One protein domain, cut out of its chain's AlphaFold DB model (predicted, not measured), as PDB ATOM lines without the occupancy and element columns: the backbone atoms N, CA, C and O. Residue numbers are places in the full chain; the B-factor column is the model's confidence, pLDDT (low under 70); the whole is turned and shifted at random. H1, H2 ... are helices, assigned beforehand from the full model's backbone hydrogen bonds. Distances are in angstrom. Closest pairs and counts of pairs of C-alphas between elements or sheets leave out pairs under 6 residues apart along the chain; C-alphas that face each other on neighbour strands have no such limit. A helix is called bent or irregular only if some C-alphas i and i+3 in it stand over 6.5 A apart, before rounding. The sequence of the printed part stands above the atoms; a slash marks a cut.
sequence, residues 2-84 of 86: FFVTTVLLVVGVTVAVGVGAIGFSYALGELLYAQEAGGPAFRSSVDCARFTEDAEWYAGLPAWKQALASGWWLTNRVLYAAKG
ATOM      1  N   PHE A   2     -54.012  45.236  67.710       83.31
ATOM      2  CA  PHE A   2     -53.406  45.595  66.411       83.31
ATOM      3  C   PHE A   2     -51.901  45.313  66.294       83.31
ATOM      4  O   PHE A   2     -51.486  44.686  65.332       83.31
ATOM      5  N   PHE A   3     -51.099  45.684  67.299       91.00
ATOM      6  CA  PHE A   3     -49.648  45.451  67.281       91.00
ATOM      7  C   PHE A   3     -49.274  43.970  67.097       91.00
ATOM      8  O   PHE A   3     -48.448  43.640  66.254       91.00
ATOM      9  N   VAL A   4     -49.929  43.066  67.836       93.25
ATOM     10  CA  VAL A   4     -49.670  41.619  67.752       93.25
ATOM     11  C   VAL A   4     -50.056  41.079  66.375       93.25
ATOM     12  O   VAL A   4     -49.293  40.330  65.773       93.25
ATOM     13  N   THR A   5     -51.204  41.500  65.840       93.88
ATOM     14  CA  THR A   5     -51.649  41.109  64.495       93.88
ATOM     15  C   THR A   5     -50.684  41.598  63.417       93.88
ATOM     16  O   THR A   5     -50.321  40.828  62.533       93.88
ATOM     17  N   THR A   6     -50.217  42.845  63.501       94.69
ATOM     18  CA  THR A   6     -49.237  43.397  62.558       94.69
ATOM     19  C   THR A   6     -47.919  42.630  62.610       94.69
ATOM     20  O   THR A   6     -47.392  42.276  61.560       94.69
ATOM     21  N   VAL A   7     -47.410  42.315  63.804       96.00
ATOM     22  CA  VAL A   7     -46.179  41.524  63.956       96.00
ATOM     23  C   VAL A   7     -46.334  40.142  63.321       96.00
ATOM     24  O   VAL A   7     -45.473  39.732  62.548       96.00
ATOM     25  N   LEU A   8     -47.445  39.445  63.574       96.44
ATOM     26  CA  LEU A   8     -47.688  38.123  62.987       96.44
ATOM     27  C   LEU A   8     -47.806  38.175  61.460       96.44
ATOM     28  O   LEU A   8     -47.298  37.281  60.788       96.44
ATOM     29  N   LEU A   9     -48.425  39.220  60.903       96.25
ATOM     30  CA  LEU A   9     -48.501  39.411  59.453       96.25
ATOM     31  C   LEU A   9     -47.124  39.648  58.836       96.25
ATOM     32  O   LEU A   9     -46.801  39.020  57.833       96.25
ATOM     33  N   VAL A  10     -46.301  40.508  59.441       96.88
ATOM     34  CA  VAL A  10     -44.933  40.757  58.962       96.88
ATOM     35  C   VAL A  10     -44.129  39.462  58.989       96.88
ATOM     36  O   VAL A  10     -43.557  39.089  57.971       96.88
ATOM     37  N   VAL A  11     -44.158  38.729  60.107       96.69
ATOM     38  CA  VAL A  11     -43.476  37.432  60.225       96.69
ATOM     39  C   VAL A  11     -43.984  36.450  59.169       96.69
ATOM     40  O   VAL A  11     -43.180  35.829  58.479       96.69
ATOM     41  N   GLY A  12     -45.302  36.341  58.995       96.50
ATOM     42  CA  GLY A  12     -45.911  35.454  58.005       96.50
ATOM     43  C   GLY A  12     -45.469  35.772  56.578       96.50
ATOM     44  O   GLY A  12     -45.065  34.871  55.846       96.50
ATOM     45  N   VAL A  13     -45.472  37.052  56.194       96.75
ATOM     46  CA  VAL A  13     -45.009  37.499  54.872       96.75
ATOM     47  C   VAL A  13     -43.518  37.233  54.700       96.75
ATOM     48  O   VAL A  13     -43.116  36.706  53.667       96.75
ATOM     49  N   THR A  14     -42.689  37.537  55.701       95.75
ATOM     50  CA  THR A  14     -41.245  37.281  55.633       95.75
ATOM     51  C   THR A  14     -40.947  35.798  55.442       95.75
ATOM     52  O   THR A  14     -40.136  35.446  54.587       95.75
ATOM     53  N   VAL A  15     -41.629  34.918  56.180       95.75
ATOM     54  CA  VAL A  15     -41.484  33.466  56.021       95.75
ATOM     55  C   VAL A  15     -41.947  33.026  54.633       95.75
ATOM     56  O   VAL A  15     -41.225  32.291  53.965       95.75
ATOM     57  N   ALA A  16     -43.101  33.505  54.162       95.25
ATOM     58  CA  ALA A  16     -43.620  33.152  52.842       95.25
ATOM     59  C   ALA A  16     -42.667  33.570  51.710       95.25
ATOM     60  O   ALA A  16     -42.378  32.772  50.819       95.25
ATOM     61  N   VAL A  17     -42.128  34.792  51.771       95.31
ATOM     62  CA  VAL A  17     -41.137  35.290  50.807       95.31
ATOM     63  C   VAL A  17     -39.846  34.476  50.886       95.31
ATOM     64  O   VAL A  17     -39.311  34.094  49.848       95.31
ATOM     65  N   GLY A  18     -39.370  34.159  52.092       90.94
ATOM     66  CA  GLY A  18     -38.176  33.336  52.289       90.94
ATOM     67  C   GLY A  18     -38.319  31.938  51.684       90.94
ATOM     68  O   GLY A  18     -37.460  31.505  50.919       90.94
ATOM     69  N   VAL A  19     -39.434  31.256  51.958       92.06
ATOM     70  CA  VAL A  19     -39.735  29.932  51.385       92.06
ATOM     71  C   VAL A  19     -39.857  30.012  49.863       92.06
ATOM     72  O   VAL A  19     -39.286  29.177  49.162       92.06
ATOM     73  N   GLY A  20     -40.541  31.035  49.342       91.75
ATOM     74  CA  GLY A  20     -40.673  31.259  47.903       91.75
ATOM     75  C   GLY A  20     -39.324  31.466  47.213       91.75
ATOM     76  O   GLY A  20     -39.062  30.850  46.183       91.75
ATOM     77  N   ALA A  21     -38.438  32.269  47.804       90.88
ATOM     78  CA  ALA A  21     -37.103  32.523  47.269       90.88
ATOM     79  C   ALA A  21     -36.224  31.261  47.261       90.88
ATOM     80  O   ALA A  21     -35.551  30.990  46.266       90.88
ATOM     81  N   ILE A  22     -36.261  30.460  48.332       90.44
ATOM     82  CA  ILE A  22     -35.514  29.195  48.412       90.44
ATOM     83  C   ILE A  22     -36.042  28.195  47.381       90.44
ATOM     84  O   ILE A  22     -35.254  27.617  46.634       90.44
ATOM     85  N   GLY A  23     -37.364  28.018  47.300       91.50
ATOM     86  CA  GLY A  23     -37.985  27.115  46.328       91.50
ATOM     87  C   GLY A  23     -37.690  27.524  44.884       91.50
ATOM     88  O   GLY A  23     -37.370  26.676  44.053       91.50
ATOM     89  N   PHE A  24     -37.715  28.826  44.595       93.12
ATOM     90  CA  PHE A  24     -37.346  29.360  43.287       93.12
ATOM     91  C   PHE A  24     -35.870  29.112  42.955       93.12
ATOM     92  O   PHE A  24     -35.557  28.640  41.865       93.12
ATOM     93  N   SER A  25     -34.967  29.365  43.905       94.19
ATOM     94  CA  SER A  25     -33.537  29.087  43.742       94.19
ATOM     95  C   SER A  25     -33.257  27.595  43.529       94.19
ATOM     96  O   SER A  25     -32.433  27.234  42.689       94.19
ATOM     97  N   TYR A  26     -33.979  26.716  44.230       91.06
ATOM     98  CA  TYR A  26     -33.895  25.273  44.024       91.06
ATOM     99  C   TYR A  26     -34.327  24.875  42.605       91.06
ATOM    100  O   TYR A  26     -33.583  24.196  41.900       91.06
ATOM    101  N   ALA A  27     -35.495  25.347  42.157       91.12
ATOM    102  CA  ALA A  27     -36.025  25.037  40.831       91.12
ATOM    103  C   ALA A  27     -35.132  25.567  39.698       91.12
ATOM    104  O   ALA A  27     -34.918  24.876  38.702       91.12
ATOM    105  N   LEU A  28     -34.579  26.774  39.853       92.06
ATOM    106  CA  LEU A  28     -33.612  27.319  38.901       92.06
ATOM    107  C   LEU A  28     -32.310  26.523  38.881       92.06
ATOM    108  O   LEU A  28     -31.772  26.293  37.801       92.06
ATOM    109  N   GLY A  29     -31.808  26.103  40.043       90.44
ATOM    110  CA  GLY A  29     -30.622  25.257  40.121       90.44
ATOM    111  C   GLY A  29     -30.824  23.910  39.430       90.44
ATOM    112  O   GLY A  29     -29.981  23.535  38.624       90.44
ATOM    113  N   GLU A  30     -31.967  23.246  39.640       89.56
ATOM    114  CA  GLU A  30     -32.331  22.018  38.909       89.56
ATOM    115  C   GLU A  30     -32.371  22.247  37.394       89.56
ATOM    116  O   GLU A  30     -31.836  21.447  36.630       89.56
ATOM    117  N   LEU A  31     -32.984  23.347  36.945       90.38
ATOM    118  CA  LEU A  31     -33.075  23.668  35.521       90.38
ATOM    119  C   LEU A  31     -31.690  23.907  34.906       90.38
ATOM    120  O   LEU A  31     -31.391  23.370  33.841       90.38
ATOM    121  N   LEU A  32     -30.854  24.708  35.571       90.00
ATOM    122  CA  LEU A  32     -29.491  25.010  35.130       90.00
ATOM    123  C   LEU A  32     -28.638  23.745  35.086       90.00
ATOM    124  O   LEU A  32     -27.961  23.497  34.091       90.00
ATOM    125  N   TYR A  33     -28.719  22.921  36.130       87.88
ATOM    126  CA  TYR A  33     -28.014  21.650  36.183       87.88
ATOM    127  C   TYR A  33     -28.476  20.720  35.061       87.88
ATOM    128  O   TYR A  33     -27.653  20.165  34.343       87.88
ATOM    129  N   ALA A  34     -29.784  20.590  34.834       86.69
ATOM    130  CA  ALA A  34     -30.309  19.746  33.766       86.69
ATOM    131  C   ALA A  34     -29.882  20.208  32.367       86.69
ATOM    132  O   ALA A  34     -29.640  19.369  31.497       86.69
ATOM    133  N   GLN A  35     -29.761  21.520  32.154       86.44
ATOM    134  CA  GLN A  35     -29.269  22.089  30.898       86.44
ATOM    135  C   GLN A  35     -27.772  21.844  30.681       86.44
ATOM    136  O   GLN A  35     -27.368  21.580  29.551       86.44
ATOM    137  N   GLU A  36     -26.955  21.940  31.729       84.75
ATOM    138  CA  GLU A  36     -25.493  21.873  31.613       84.75
ATOM    139  C   GLU A  36     -24.941  20.449  31.770       84.75
ATOM    140  O   GLU A  36     -24.068  20.041  31.008       84.75
ATOM    141  N   ALA A  37     -25.472  19.673  32.714       76.75
ATOM    142  CA  ALA A  37     -25.044  18.306  33.017       76.75
ATOM    143  C   ALA A  37     -25.847  17.229  32.256       76.75
ATOM    144  O   ALA A  37     -25.565  16.035  32.374       76.75
ATOM    145  N   GLY A  38     -26.853  17.622  31.463       72.38
ATOM    146  CA  GLY A  38     -27.569  16.723  30.550       72.38
ATOM    147  C   GLY A  38     -28.530  15.733  31.223       72.38
ATOM    148  O   GLY A  38     -28.812  14.668  30.672       72.38
ATOM    149  N   GLY A  39     -29.043  16.043  32.416       73.25
ATOM    150  CA  GLY A  39     -30.051  15.223  33.092       73.25
ATOM    151  C   GLY A  39     -30.477  15.776  34.453       73.25
ATOM    152  O   GLY A  39     -29.842  16.698  34.955       73.25
ATOM    153  N   PRO A  40     -31.535  15.222  35.073       66.50
ATOM    154  CA  PRO A  40     -31.993  15.692  36.378       66.50
ATOM    155  C   PRO A  40     -30.880  15.522  37.411       66.50
ATOM    156  O   PRO A  40     -30.225  14.469  37.433       66.50
ATOM    157  N   ALA A  41     -30.686  16.528  38.264       64.81
ATOM    158  CA  ALA A  41     -29.714  16.433  39.346       64.81
ATOM    159  C   ALA A  41     -30.125  15.369  40.359       64.81
ATOM    160  O   ALA A  41     -29.305  14.576  40.820       64.81
ATOM    161  N   PHE A  42     -31.423  15.299  40.657       62.19
ATOM    162  CA  PHE A  42     -31.951  14.296  41.562       62.19
ATOM    163  C   PHE A  42     -32.230  12.972  40.837       62.19
ATOM    164  O   PHE A  42     -33.203  12.824  40.093       62.19
ATOM    165  N   ARG A  43     -31.390  11.965  41.096       60.69
ATOM    166  CA  ARG A  43     -31.671  10.550  40.807       60.69
ATOM    167  C   ARG A  43     -31.790   9.807  42.136       60.69
ATOM    168  O   ARG A  43     -31.070  10.103  43.083       60.69
ATOM    169  N   SER A  44     -32.708   8.846  42.218       52.47
ATOM    170  CA  SER A  44     -33.025   8.090  43.446       52.47
ATOM    171  C   SER A  44     -31.804   7.453  44.135       52.47
ATOM    172  O   SER A  44     -31.823   7.229  45.346       52.47
ATOM    173  N   SER A  45     -30.720   7.219  43.392       56.59
ATOM    174  CA  SER A  45     -29.399   6.851  43.897       56.59
ATOM    175  C   SER A  45     -28.545   8.098  44.153       56.59
ATOM    176  O   SER A  45     -27.949   8.662  43.234       56.59
ATOM    177  N   VAL A  46     -28.467   8.524  45.412       60.84
ATOM    178  CA  VAL A  46     -27.481   9.526  45.835       60.84
ATOM    179  C   VAL A  46     -26.202   8.767  46.156       60.84
ATOM    180  O   VAL A  46     -26.167   8.028  47.140       60.84
ATOM    181  N   ASP A  47     -25.207   8.909  45.293       70.19
ATOM    182  CA  ASP A  47     -23.884   8.310  45.439       70.19
ATOM    183  C   ASP A  47     -22.892   9.402  45.859       70.19
ATOM    184  O   ASP A  47     -22.973  10.527  45.358       70.19
ATOM    185  N   CYS A  48     -21.964   9.111  46.773       76.38
ATOM    186  CA  CYS A  48     -21.013  10.119  47.255       76.38
ATOM    187  C   CYS A  48     -20.054  10.590  46.155       76.38
ATOM    188  O   CYS A  48     -19.562  11.709  46.228       76.38
ATOM    189  N   ALA A  49     -19.843   9.793  45.103       76.88
ATOM    190  CA  ALA A  49     -19.115  10.233  43.911       76.88
ATOM    191  C   ALA A  49     -19.773  11.457  43.241       76.88
ATOM    192  O   ALA A  49     -19.088  12.342  42.734       76.88
ATOM    193  N   ARG A  50     -21.105  11.547  43.311       78.88
ATOM    194  CA  ARG A  50     -21.896  12.616  42.695       78.88
ATOM    195  C   ARG A  50     -21.860  13.919  43.489       78.88
ATOM    196  O   ARG A  50     -22.018  14.986  42.913       78.88
ATOM    197  N   PHE A  51     -21.584  13.842  44.794       83.44
ATOM    198  CA  PHE A  51     -21.337  15.034  45.606       83.44
ATOM    199  C   PHE A  51     -20.158  15.840  45.055       83.44
ATOM    200  O   PHE A  51     -20.257  17.060  44.949       83.44
ATOM    201  N   THR A  52     -19.070  15.164  44.674       84.12
ATOM    202  CA  THR A  52     -17.888  15.817  44.102       84.12
ATOM    203  C   THR A  52     -18.202  16.448  42.746       84.12
ATOM    204  O   THR A  52     -17.865  17.607  42.535       84.12
ATOM    205  N   GLU A  53     -18.917  15.736  41.866       85.44
ATOM    206  CA  GLU A  53     -19.346  16.267  40.561       85.44
ATOM    207  C   GLU A  53     -20.241  17.511  40.711       85.44
ATOM    208  O   GLU A  53     -20.019  18.528  40.054       85.44
ATOM    209  N   ASP A  54     -21.215  17.471  41.625       86.94
ATOM    210  CA  ASP A  54     -22.111  18.600  41.893       86.94
ATOM    211  C   ASP A  54     -21.371  19.787  42.530       86.94
ATOM    212  O   ASP A  54     -21.683  20.945  42.237       86.94
ATOM    213  N   ALA A  55     -20.386  19.509  43.392       87.88
ATOM    214  CA  ALA A  55     -19.536  20.522  44.011       87.88
ATOM    215  C   ALA A  55     -18.674  21.242  42.971       87.88
ATOM    216  O   ALA A  55     -18.597  22.473  42.983       87.88
ATOM    217  N   GLU A  56     -18.041  20.488  42.073       89.44
ATOM    218  CA  GLU A  56     -17.216  21.024  40.990       89.44
ATOM    219  C   GLU A  56     -18.057  21.814  39.991       89.44
ATOM    220  O   GLU A  56     -17.669  22.923  39.614       89.44
ATOM    221  N   TRP A  57     -19.238  21.304  39.629       89.69
ATOM    222  CA  TRP A  57     -20.187  22.034  38.795       89.69
ATOM    223  C   TRP A  57     -20.556  23.376  39.431       89.69
ATOM    224  O   TRP A  57     -20.354  24.419  38.812       89.69
ATOM    225  N   TYR A  58     -21.012  23.377  40.690       90.56
ATOM    226  CA  TYR A  58     -21.417  24.604  41.378       90.56
ATOM    227  C   TYR A  58     -20.253  25.595  41.531       90.56
ATOM    228  O   TYR A  58     -20.431  26.795  41.318       90.56
ATOM    229  N   ALA A  59     -19.049  25.110  41.854       91.44
ATOM    230  CA  ALA A  59     -17.852  25.942  41.967       91.44
ATOM    231  C   ALA A  59     -17.407  26.534  40.618       91.44
ATOM    232  O   ALA A  59     -16.884  27.650  40.585       91.44
ATOM    233  N   GLY A  60     -17.638  25.820  39.513       92.56
ATOM    234  CA  GLY A  60     -17.331  26.265  38.152       92.56
ATOM    235  C   GLY A  60     -18.304  27.303  37.585       92.56
ATOM    236  O   GLY A  60     -18.000  27.945  36.577       92.56
ATOM    237  N   LEU A  61     -19.464  27.509  38.217       92.19
ATOM    238  CA  LEU A  61     -20.459  28.475  37.752       92.19
ATOM    239  C   LEU A  61     -19.985  29.932  37.932       92.19
ATOM    240  O   LEU A  61     -19.376  30.272  38.947       92.19
ATOM    241  N   PRO A  62     -20.359  30.853  37.026       94.50
ATOM    242  CA  PRO A  62     -20.253  32.290  37.265       94.50
ATOM    243  C   PRO A  62     -21.016  32.718  38.527       94.50
ATOM    244  O   PRO A  62     -22.085  32.180  38.820       94.50
ATOM    245  N   ALA A  63     -20.543  33.764  39.214       93.19
ATOM    246  CA  ALA A  63     -21.102  34.223  40.494       93.19
ATOM    247  C   ALA A  63     -22.626  34.461  40.476       93.19
ATOM    248  O   ALA A  63     -23.322  34.152  41.442       93.19
ATOM    249  N   TRP A  64     -23.170  34.967  39.367       91.19
ATOM    250  CA  TRP A  64     -24.613  35.185  39.237       91.19
ATOM    251  C   TRP A  64     -25.404  33.869  39.143       91.19
ATOM    252  O   TRP A  64     -26.483  33.774  39.718       91.19
ATOM    253  N   LYS A  65     -24.862  32.831  38.485       92.38
ATOM    254  CA  LYS A  65     -25.474  31.492  38.452       92.38
ATOM    255  C   LYS A  65     -25.343  30.792  39.801       92.38
ATOM    256  O   LYS A  65     -26.302  30.163  40.233       92.38
ATOM    257  N   GLN A  66     -24.216  30.964  40.497       92.44
ATOM    258  CA  GLN A  66     -24.056  30.465  41.867       92.44
ATOM    259  C   GLN A  66     -25.115  31.057  42.799       92.44
ATOM    260  O   GLN A  66     -25.771  30.325  43.530       92.44
ATOM    261  N   ALA A  67     -25.353  32.372  42.729       91.38
ATOM    262  CA  ALA A  67     -26.393  33.017  43.527       91.38
ATOM    263  C   ALA A  67     -27.783  32.418  43.245       91.38
ATOM    264  O   ALA A  67     -28.517  32.095  44.181       91.38
ATOM    265  N   LEU A  68     -28.118  32.205  41.967       91.38
ATOM    266  CA  LEU A  68     -29.396  31.617  41.559       91.38
ATOM    267  C   LEU A  68     -29.543  30.148  41.969       91.38
ATOM    268  O   LEU A  68     -30.634  29.754  42.367       91.38
ATOM    269  N   ALA A  69     -28.472  29.358  41.918       92.31
ATOM    270  CA  ALA A  69     -28.466  27.936  42.270       92.31
ATOM    271  C   ALA A  69     -28.109  27.666  43.747       92.31
ATOM    272  O   ALA A  69     -27.976  26.514  44.154       92.31
ATOM    273  N   SER A  70     -27.947  28.701  44.574       91.69
ATOM    274  CA  SER A  70     -27.488  28.555  45.962       91.69
ATOM    275  C   SER A  70     -28.439  27.719  46.827       91.69
ATOM    276  O   SER A  70     -27.993  26.875  47.603       91.69
ATOM    277  N   GLY A  71     -29.752  27.890  46.656       90.06
ATOM    278  CA  GLY A  71     -30.780  27.081  47.312       90.06
ATOM    279  C   GLY A  71     -30.741  25.618  46.874       90.06
ATOM    280  O   GLY A  71     -30.874  24.726  47.712       90.06
ATOM    281  N   TRP A  72     -30.475  25.359  45.591       91.38
ATOM    282  CA  TRP A  72     -30.237  24.007  45.078       91.38
ATOM    283  C   TRP A  72     -29.008  23.363  45.729       91.38
ATOM    284  O   TRP A  72     -29.110  22.276  46.299       91.38
ATOM    285  N   TRP A  73     -27.879  24.076  45.751       91.06
ATOM    286  CA  TRP A  73     -26.623  23.563  46.300       91.06
ATOM    287  C   TRP A  73     -26.725  23.262  47.797       91.06
ATOM    288  O   TRP A  73     -26.323  22.192  48.250       91.06
ATOM    289  N   LEU A  74     -27.321  24.173  48.572       89.75
ATOM    290  CA  LEU A  74     -27.551  23.970  50.003       89.75
ATOM    291  C   LEU A  74     -28.436  22.749  50.269       89.75
ATOM    292  O   LEU A  74     -28.120  21.949  51.150       89.75
ATOM    293  N   THR A  75     -29.509  22.585  49.493       87.62
ATOM    294  CA  THR A  75     -30.434  21.455  49.643       87.62
ATOM    295  C   THR A  75     -29.720  20.135  49.371       87.62
ATOM    296  O   THR A  75     -29.760  19.230  50.207       87.62
ATOM    297  N   ASN A  76     -28.987  20.041  48.261       86.12
ATOM    298  CA  ASN A  76     -28.251  18.829  47.916       86.12
ATOM    299  C   ASN A  76     -27.148  18.527  48.924       86.12
ATOM    300  O   ASN A  76     -27.026  17.389  49.367       86.12
ATOM    301  N   ARG A  77     -26.409  19.536  49.395       86.88
ATOM    302  CA  ARG A  77     -25.388  19.358  50.433       86.88
ATOM    303  C   ARG A  77     -25.959  18.771  51.727       86.88
ATOM    304  O   ARG A  77     -25.330  17.902  52.324       86.88
ATOM    305  N   VAL A  78     -27.148  19.209  52.151       86.69
ATOM    306  CA  VAL A  78     -27.835  18.633  53.320       86.69
ATOM    307  C   VAL A  78     -28.235  17.179  53.058       86.69
ATOM    308  O   VAL A  78     -28.036  16.330  53.926       86.69
ATOM    309  N   LEU A  79     -28.743  16.864  51.864       83.62
ATOM    310  CA  LEU A  79     -29.104  15.495  51.481       83.62
ATOM    311  C   LEU A  79     -27.884  14.561  51.424       83.62
ATOM    312  O   LEU A  79     -27.958  13.431  51.906       83.62
ATOM    313  N   TYR A  80     -26.758  15.032  50.887       83.19
ATOM    314  CA  TYR A  80     -25.488  14.305  50.862       83.19
ATOM    315  C   TYR A  80     -24.952  14.062  52.279       83.19
ATOM    316  O   TYR A  80     -24.610  12.928  52.622       83.19
ATOM    317  N   ALA A  81     -24.972  15.088  53.137       84.81
ATOM    318  CA  ALA A  81     -24.564  14.969  54.535       84.81
ATOM    319  C   ALA A  81     -25.443  13.978  55.316       84.81
ATOM    320  O   ALA A  81     -24.924  13.175  56.091       84.81
ATOM    321  N   ALA A  82     -26.760  13.975  55.074       83.56
ATOM    322  CA  ALA A  82     -27.691  13.018  55.677       83.56
ATOM    323  C   ALA A  82     -27.392  11.560  55.281       83.56
ATOM    324  O   ALA A  82     -27.738  10.639  56.018       83.56
ATOM    325  N   LYS A  83     -26.725  11.345  54.141       80.31
ATOM    326  CA  LYS A  83     -26.285  10.026  53.665       80.31
ATOM    327  C   LYS A  83     -24.837   9.687  54.033       80.31
ATOM    328  O   LYS A  83     -24.360   8.619  53.668       80.31
ATOM    329  N   GLY A  84     -24.154  10.555  54.780       80.69
ATOM    330  CA  GLY A  84     -22.786  10.328  55.247       80.69
ATOM    331  C   GLY A  84     -21.693  10.671  54.233       80.69
ATOM    332  O   GLY A  84     -20.524  10.419  54.517       80.69
TER     333      GLY A  84
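What this domain is: This is residues 2 to 84 of the 86 residues of an uncharacterized protein of Betaproteobacteria bacterium SG8_39 (UniProt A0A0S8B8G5). One long helix, H1, forms a projecting arm and part of a small body: residues 2 to 20 of H1 stick out, and H3 crosses its later part nearly at a right angle. H2 and H3 lie side by side as a helical hairpin, with the kinked H3 packed on H1. The printed part has 83 residues with three named helices, in the order H1, H2, H3, and no named strand; the class is all helix. The whole is loose, with a radius of gyration of the C-alphas of 16.1 A, and it spans 54 by 29 by 18 A, the arm making the length.

How they stand to each other: Begin with H1, residues 2 to 37, and look at its residues 22 to 32, which alone touch H3, residues 63 to 82. Of H3, residues 68 to 75 alone touch H1. The closest C-alphas are those of Tyr 26 and Trp 72, 4.0 A apart, and the two lines are about perpendicular at 87 degrees. H3 is irregular, with C-alphas 68 and 71 at 7.5 A, and has a kink of 58 degrees near residue 70; its line is a rough one. Next find H2, residues 48 to 60, which touches H3: the closest C-alphas, those of Tyr 58 and Gln 66, are 6.4 A apart. H2 and H3 form a helical hairpin, at a shallow tilt of 15 degrees, opposite ways. H1 and H2 are near each other, with 8 pairs of C-alphas within 10 A and the closest 8.3 A apart, only just short of touching. Every O i to N i+4 pair is within hydrogen-bond range in H1; in H2 it is 7 of 9 and in H3 14 of 16.

Where its parts are: Find C-alpha 2 at (-53.406, 45.595, 66.411); from there H1 runs 51.6 A to C-alpha 37 at (-25.044, 18.306, 33.017). H2 runs 18.9 A from Cys 48 to Gly 60. H3 runs 26.9 A from Ala 63 to C-alpha 82 at (-27.691, 13.018, 55.677).

The domain as a whole: The two C-alphas farthest apart, those of Phe 2 and Ala 49, are 54.2 A from each other. Leave out residues 2 to 20, which stand free, and you find a body of 64 residues spanning 29 by 23 by 18 A, with a radius of gyration of 10.9 A. The printed part has no cut. The link from H1 to H2, 10 residues, is short, and the link from H2 to H3, 2 residues, is tight. The mean pLDDT of the printed part is 86.6; look for the low confidence, under 70, at residues 40 to 46.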